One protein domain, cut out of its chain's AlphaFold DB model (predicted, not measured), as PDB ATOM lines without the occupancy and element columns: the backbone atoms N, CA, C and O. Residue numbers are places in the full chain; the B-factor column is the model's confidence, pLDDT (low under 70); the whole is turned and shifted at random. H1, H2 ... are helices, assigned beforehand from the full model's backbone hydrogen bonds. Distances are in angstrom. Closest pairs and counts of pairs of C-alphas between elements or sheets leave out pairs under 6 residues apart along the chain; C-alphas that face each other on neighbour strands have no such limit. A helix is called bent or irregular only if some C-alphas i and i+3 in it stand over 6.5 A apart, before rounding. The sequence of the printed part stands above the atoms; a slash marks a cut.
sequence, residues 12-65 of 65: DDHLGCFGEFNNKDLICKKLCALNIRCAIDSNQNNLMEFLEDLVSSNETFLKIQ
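This is residues 12 to 65 of the 65 residues of an uncharacterized protein of Desulfobacterales bacterium (UniProt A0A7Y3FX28). What is the shape? One long helix, H2, makes nearly the whole length of a rod; the printed part begins with the short helix H1 and runs through a loop, residues 16 to 25, into H2, so that H1 and the loop form a small head beside the first turns of H2, while residues 37 to 65 stick out as a bare arm. What is it made of? The printed part has 54 residues with two named helices, H1 then H2, and no named strand, and the class is all helix. How spread out is it? It is extended, with a radius of gyration of the C-alphas of 18.7 A and spans of 59 by 16 by 12 A.

How do the helices stand to each other? H1, residues 12 to 15, and H2, residues 26 to 63, are close but not clearly touching; their closest C-alphas, those of His 14 and Ile 27, are 6.9 A apart. What does the backbone show? In H2, 31 of 34 O i to N i+4 pairs are within hydrogen-bond range. H1 is too short for such a pair, and its one O i to N i+3 pair is not within range.

Where does H1 begin? C-alpha 12 is at (-53.428, 41.821, 18.837). Where does H2 run? It goes 55.2 A from C-alpha 26 at (-54.011, 33.280, 30.952) to C-alpha 63 at (0.711, 32.940, 23.430). Is it even? It has a kink of 51 degrees near residue 33 and is only just irregular: C-alphas 31 and 34 are 6.53 A apart.

How large is it? The two C-alphas farthest apart, those of Leu 26 and Gln 65, are 59.0 A apart. Are there cuts or long links? The printed part has no cut, and the link from H1 to H2, 10 residues, is short. Where is confidence low? The pLDDT is under 70 at residues 12 to 23, 28, 30 to 38 and 60 to 65.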
ATOM      1  N   ASP A  12     -54.666  41.233  19.351       55.97
ATOM      2  CA  ASP A  12     -53.428  41.821  18.837       55.97
ATOM      3  C   ASP A  12     -52.500  42.297  19.973       55.97
ATOM      4  O   ASP A  12     -51.290  42.081  19.910       55.97
ATOM      5  N   ASP A  13     -53.070  42.793  21.082       55.09
ATOM      6  CA  ASP A  13     -52.321  43.169  22.296       55.09
ATOM      7  C   ASP A  13     -51.693  41.944  22.993       55.09
ATOM      8  O   ASP A  13     -50.742  42.065  23.763       55.09
ATOM      9  N   HIS A  14     -52.226  40.753  22.710       53.97
ATOM     10  CA  HIS A  14     -51.875  39.485  23.351       53.97
ATOM     11  C   HIS A  14     -51.000  38.567  22.493       53.97
ATOM     12  O   HIS A  14     -50.362  37.653  23.017       53.97
ATOM     13  N   LEU A  15     -50.989  38.776  21.177       53.03
ATOM     14  CA  LEU A  15     -50.160  38.030  20.228       53.03
ATOM     15  C   LEU A  15     -48.749  38.618  20.114       53.03
ATOM     16  O   LEU A  15     -47.808  37.905  19.765       53.03
ATOM     17  N   GLY A  16     -48.573  39.888  20.480       53.34
ATOM     18  CA  GLY A  16     -47.261  40.473  20.703       53.34
ATOM     19  C   GLY A  16     -46.729  40.101  22.084       53.34
ATOM     20  O   GLY A  16     -46.886  40.866  23.029       53.34
ATOM     21  N   CYS A  17     -45.990  38.996  22.218       56.19
ATOM     22  CA  CYS A  17     -45.189  38.727  23.429       56.19
ATOM     23  C   CYS A  17     -43.998  39.707  23.600       56.19
ATOM     24  O   CYS A  17     -42.999  39.362  24.222       56.19
ATOM     25  N   PHE A  18     -44.093  40.910  23.028       53.28
ATOM     26  CA  PHE A  18     -43.134  42.009  23.121       53.28
ATOM     27  C   PHE A  18     -43.434  42.955  24.306       53.28
ATOM     28  O   PHE A  18     -42.716  43.932  24.494       53.28
ATOM     29  N   GLY A  19     -44.490  42.689  25.091       58.78
ATOM     30  CA  GLY A  19     -44.832  43.420  26.320       58.78
ATOM     31  C   GLY A  19     -44.313  42.768  27.612       58.78
ATOM     32  O   GLY A  19     -43.699  41.701  27.593       58.78
ATOM     33  N   GLU A  20     -44.580  43.397  28.762       58.53
ATOM     34  CA  GLU A  20     -44.195  42.870  30.080       58.53
ATOM     35  C   GLU A  20     -44.956  41.579  30.435       58.53
ATOM     36  O   GLU A  20     -46.179  41.489  30.294       58.53
ATOM     37  N   PHE A  21     -44.242  40.570  30.948       65.81
ATOM     38  CA  PHE A  21     -44.854  39.316  31.390       65.81
ATOM     39  C   PHE A  21     -45.854  39.549  32.529       65.81
ATOM     40  O   PHE A  21     -45.498  40.047  33.598       65.81
ATOM     41  N   ASN A  22     -47.093  39.089  32.344       67.31
ATOM     42  CA  ASN A  22     -48.143  39.192  33.351       67.31
ATOM     43  C   ASN A  22     -48.620  37.808  33.816       67.31
ATOM     44  O   ASN A  22     -49.358  37.104  33.128       67.31
ATOM     45  N   ASN A  23     -48.284  37.449  35.059       68.19
ATOM     46  CA  ASN A  23     -48.678  36.175  35.666       68.19
ATOM     47  C   ASN A  23     -50.171  36.071  36.041       68.19
ATOM     48  O   ASN A  23     -50.581  35.069  36.631       68.19
ATOM     49  N   LYS A  24     -51.001  37.076  35.769       77.00
ATOM     50  CA  LYS A  24     -52.460  37.002  35.947       77.00
ATOM     51  C   LYS A  24     -53.186  36.799  34.624       77.00
ATOM     52  O   LYS A  24     -54.350  36.410  34.642       77.00
ATOM     53  N   ASP A  25     -52.498  36.989  33.505       70.12
ATOM     54  CA  ASP A  25     -53.050  36.775  32.178       70.12
ATOM     55  C   ASP A  25     -52.867  35.317  31.727       70.12
ATOM     56  O   ASP A  25     -51.771  34.751  31.732       70.12
ATOM     57  N   LEU A  26     -53.979  34.683  31.352       72.50
ATOM     58  CA  LEU A  26     -54.011  33.280  30.952       72.50
ATOM     59  C   LEU A  26     -53.328  33.055  29.599       72.50
ATOM     60  O   LEU A  26     -52.803  31.968  29.361       72.50
ATOM     61  N   ILE A  27     -53.331  34.060  28.725       70.56
ATOM     62  CA  ILE A  27     -52.729  33.966  27.397       70.56
ATOM     63  C   ILE A  27     -51.217  34.167  27.499       70.56
ATOM     64  O   ILE A  27     -50.482  33.302  27.024       70.56
ATOM     65  N   CYS A  28     -50.743  35.171  28.243       66.00
ATOM     66  CA  CYS A  28     -49.327  35.311  28.595       66.00
ATOM     67  C   CYS A  28     -48.754  34.026  29.237       66.00
ATOM     68  O   CYS A  28     -47.690  33.541  28.847       66.00
ATOM     69  N   LYS A  29     -49.509  33.385  30.144       70.75
ATOM     70  CA  LYS A  29     -49.132  32.089  30.742       70.75
ATOM     71  C   LYS A  29     -49.046  30.926  29.758       70.75
ATOM     72  O   LYS A  29     -48.197  30.059  29.940       70.75
ATOM     73  N   LYS A  30     -49.965  30.846  28.793       68.19
ATOM     74  CA  LYS A  30     -50.082  29.685  27.896       68.19
ATOM     75  C   LYS A  30     -49.258  29.823  26.620       68.19
ATOM     76  O   LYS A  30     -48.725  28.824  26.157       68.19
ATOM     77  N   LEU A  31     -49.177  31.027  26.059       66.25
ATOM     78  CA  LEU A  31     -48.581  31.286  24.746       66.25
ATOM     79  C   LEU A  31     -47.230  32.007  24.851       66.25
ATOM     80  O   LEU A  31     -46.299  31.639  24.142       66.25
ATOM     81  N   CYS A  32     -47.072  32.968  25.771       63.72
ATOM     82  CA  CYS A  32     -45.816  33.723  25.888       63.72
ATOM     83  C   CYS A  32     -44.750  33.054  26.762       63.72
ATOM     84  O   CYS A  32     -43.575  33.371  26.614       63.72
ATOM     85  N   ALA A  33     -45.105  32.111  27.639       61.88
ATOM     86  CA  ALA A  33     -44.130  31.447  28.513       61.88
ATOM     87  C   ALA A  33     -43.033  30.683  27.744       61.88
ATOM     88  O   ALA A  33     -41.899  30.612  28.215       61.88
ATOM     89  N   LEU A  34     -43.358  30.134  26.567       59.81
ATOM     90  CA  LEU A  34     -42.377  29.492  25.685       59.81
ATOM     91  C   LEU A  34     -41.480  30.531  25.000       59.81
ATOM     92  O   LEU A  34     -40.263  30.384  25.019       59.81
ATOM     93  N   ASN A  35     -42.057  31.621  24.492       62.53
ATOM     94  CA  ASN A  35     -41.301  32.677  23.812       62.53
ATOM     95  C   ASN A  35     -40.392  33.471  24.764       62.53
ATOM     96  O   ASN A  35     -39.270  33.797  24.396       62.53
ATOM     97  N   ILE A  36     -40.827  33.728  26.004       68.31
ATOM     98  CA  ILE A  36     -39.993  34.362  27.039       68.31
ATOM     99  C   ILE A  36     -38.805  33.473  27.385       68.31
ATOM    100  O   ILE A  36     -37.693  33.968  27.531       68.31
ATOM    101  N   ARG A  37     -39.022  32.158  27.486       66.56
ATOM    102  CA  ARG A  37     -37.934  31.209  27.725       66.56
ATOM    103  C   ARG A  37     -36.934  31.232  26.576       66.56
ATOM    104  O   ARG A  37     -35.755  31.421  26.825       66.56
ATOM    105  N   CYS A  38     -37.412  31.203  25.333       59.22
ATOM    106  CA  CYS A  38     -36.553  31.351  24.160       59.22
ATOM    107  C   CYS A  38     -35.790  32.686  24.129       59.22
ATOM    108  O   CYS A  38     -34.626  32.698  23.748       59.22
ATOM    109  N   ALA A  39     -36.404  33.801  24.537       72.00
ATOM    110  CA  ALA A  39     -35.728  35.098  24.596       72.00
ATOM    111  C   ALA A  39     -34.640  35.140  25.684       72.00
ATOM    112  O   ALA A  39     -33.553  35.661  25.442       72.00
ATOM    113  N   ILE A  40     -34.911  34.561  26.861       78.00
ATOM    114  CA  ILE A  40     -33.930  34.423  27.947       78.00
ATOM    115  C   ILE A  40     -32.769  33.533  27.499       78.00
ATOM    116  O   ILE A  40     -31.618  33.954  27.601       78.00
ATOM    117  N   ASP A  41     -33.070  32.348  26.967       72.25
ATOM    118  CA  ASP A  41     -32.070  31.374  26.524       72.25
ATOM    119  C   ASP A  41     -31.205  31.957  25.391       72.25
ATOM    120  O   ASP A  41     -29.982  31.854  25.424       72.25
ATOM    121  N   SER A  42     -31.818  32.652  24.426       70.69
ATOM    122  CA  SER A  42     -31.106  33.351  23.346       70.69
ATOM    123  C   SER A  42     -30.151  34.422  23.882       70.69
ATOM    124  O   SER A  42     -28.980  34.452  23.513       70.69
ATOM    125  N   ASN A  43     -30.609  35.265  24.813       77.56
ATOM    126  CA  ASN A  43     -29.758  36.291  25.412       77.56
ATOM    127  C   ASN A  43     -28.590  35.692  26.216       77.56
ATOM    128  O   ASN A  43     -27.479  36.213  26.164       77.56
ATOM    129  N   GLN A  44     -28.831  34.604  26.954       84.12
ATOM    130  CA  GLN A  44     -27.776  33.897  27.683       84.12
ATOM    131  C   GLN A  44     -26.739  33.284  26.736       84.12
ATOM    132  O   GLN A  44     -25.546  33.417  26.998       84.12
ATOM    133  N   ASN A  45     -27.175  32.684  25.627       82.44
ATOM    134  CA  ASN A  45     -26.274  32.135  24.614       82.44
ATOM    135  C   ASN A  45     -25.428  33.224  23.944       82.44
ATOM    136  O   ASN A  45     -24.218  33.064  23.854       82.44
ATOM    137  N   ASN A  46     -26.024  34.359  23.565       82.25
ATOM    138  CA  ASN A  46     -25.277  35.477  22.972       82.25
ATOM    139  C   ASN A  46     -24.224  36.041  23.936       82.25
ATOM    140  O   ASN A  46     -23.119  36.396  23.534       82.25
ATOM    141  N   LEU A  47     -24.561  36.136  25.228       90.88
ATOM    142  CA  LEU A  47     -23.599  36.560  26.243       90.88
ATOM    143  C   LEU A  47     -22.459  35.545  26.387       90.88
ATOM    144  O   LEU A  47     -21.312  35.945  26.561       90.88
ATOM    145  N   MET A  48     -22.768  34.250  26.327       87.81
ATOM    146  CA  MET A  48     -21.775  33.182  26.408       87.81
ATOM    147  C   MET A  48     -20.820  33.208  25.211       87.81
ATOM    148  O   MET A  48     -19.615  33.216  25.429       87.81
ATOM    149  N   GLU A  49     -21.340  33.336  23.989       89.44
ATOM    150  CA  GLU A  49     -20.546  33.499  22.760       89.44
ATOM    151  C   GLU A  49     -19.589  34.695  22.869       89.44
ATOM    152  O   GLU A  49     -18.384  34.565  22.669       89.44
ATOM    153  N   PHE A  50     -20.094  35.849  23.315       90.31
ATOM    154  CA  PHE A  50     -19.260  37.031  23.527       90.31
ATOM    155  C   PHE A  50     -18.143  36.804  24.564       90.31
ATOM    156  O   PHE A  50     -17.021  37.288  24.400       90.31
ATOM    157  N   LEU A  51     -18.431  36.081  25.651       90.88
ATOM    158  CA  LEU A  51     -17.426  35.746  26.661       90.88
ATOM    159  C   LEU A  51     -16.374  34.768  26.119       90.88
ATOM    160  O   LEU A  51     -15.193  34.925  26.432       90.88
ATOM    161  N   GLU A  52     -16.775  33.792  25.306       89.75
ATOM    162  CA  GLU A  52     -15.862  32.859  24.637       89.75
ATOM    163  C   GLU A  52     -14.909  33.594  23.686       89.75
ATOM    164  O   GLU A  52     -13.696  33.368  23.739       89.75
ATOM    165  N   ASP A  53     -15.421  34.547  22.907       88.06
ATOM    166  CA  ASP A  53     -14.613  35.393  22.025       88.06
ATOM    167  C   ASP A  53     -13.569  36.210  22.800       88.06
ATOM    168  O   ASP A  53     -12.399  36.294  22.399       88.06
ATOM    169  N   LEU A  54     -13.952  36.787  23.944       89.25
ATOM    170  CA  LEU A  54     -13.037  37.530  24.816       89.25
ATOM    171  C   LEU A  54     -11.939  36.638  25.405       89.25
ATOM    172  O   LEU A  54     -10.773  37.038  25.451       89.25
ATOM    173  N   VAL A  55     -12.290  35.433  25.859       89.00
ATOM    174  CA  VAL A  55     -11.319  34.472  26.403       89.00
ATOM    175  C   VAL A  55     -10.354  34.013  25.312       89.00
ATOM    176  O   VAL A  55      -9.143  34.061  25.524       89.00
ATOM    177  N   SER A  56     -10.856  33.661  24.127       86.00
ATOM    178  CA  SER A  56     -10.041  33.268  22.968       86.00
ATOM    179  C   SER A  56      -9.062  34.373  22.547       86.00
ATOM    180  O   SER A  56      -7.876  34.128  22.293       86.00
ATOM    181  N   SER A  57      -9.523  35.626  22.559       80.38
ATOM    182  CA  SER A  57      -8.693  36.804  22.276       80.38
ATOM    183  C   SER A  57      -7.592  37.016  23.328       80.38
ATOM    184  O   SER A  57      -6.459  37.361  22.998       80.38
ATOM    185  N   ASN A  58      -7.885  36.765  24.604       74.44
ATOM    186  CA  ASN A  58      -6.888  36.872  25.672       74.44
ATOM    187  C   ASN A  58      -5.880  35.715  25.656       74.44
ATOM    188  O   ASN A  58      -4.687  35.932  25.872       74.44
ATOM    189  N   GLU A  59      -6.319  34.488  25.368       71.62
ATOM    190  CA  GLU A  59      -5.417  33.341  25.228       71.62
ATOM    191  C   GLU A  59      -4.449  33.500  24.054       71.62
ATOM    192  O   GLU A  59      -3.281  33.116  24.150       71.62
ATOM    193  N   THR A  60      -4.917  34.062  22.940       61.94
ATOM    194  CA  THR A  60      -4.056  34.356  21.789       61.94
ATOM    195  C   THR A  60      -3.036  35.445  22.116       61.94
ATOM    196  O   THR A  60      -1.878  35.306  21.726       61.94
ATOM    197  N   PHE A  61      -3.401  36.457  22.908       59.06
ATOM    198  CA  PHE A  61      -2.465  37.485  23.372       59.06
ATOM    199  C   PHE A  61      -1.358  36.919  24.281       59.06
ATOM    200  O   PHE A  61      -0.189  37.251  24.106       59.06
ATOM    201  N   LEU A  62      -1.695  36.006  25.200       62.44
ATOM    202  CA  LEU A  62      -0.721  35.363  26.097       62.44
ATOM    203  C   LEU A  62       0.246  34.408  25.380       62.44
ATOM    204  O   LEU A  62       1.355  34.201  25.858       62.44
ATOM    205  N   LYS A  63      -0.150  33.823  24.241       59.75
ATOM    206  CA  LYS A  63       0.711  32.940  23.430       59.75
ATOM    207  C   LYS A  63       1.688  33.695  22.519       59.75
ATOM    208  O   LYS A  63       2.596  33.072  21.979       59.75
ATOM    209  N   ILE A  64       1.478  34.996  22.306       59.88
ATOM    210  CA  ILE A  64       2.322  35.850  21.452       59.88
ATOM    211  C   ILE A  64       3.489  36.479  22.243       59.88
ATOM    212  O   ILE A  64       4.423  36.995  21.626       59.88
ATOM    213  N   GLN A  65       3.462  36.417  23.582       48.06
ATOM    214  CA  GLN A  65       4.513  36.945  24.457       48.06
ATOM    215  C   GLN A  65       5.640  35.941  24.726       48.06
ATOM    216  O   GLN A  65       5.340  34.749  24.961       48.06
TER     217      GLN A  65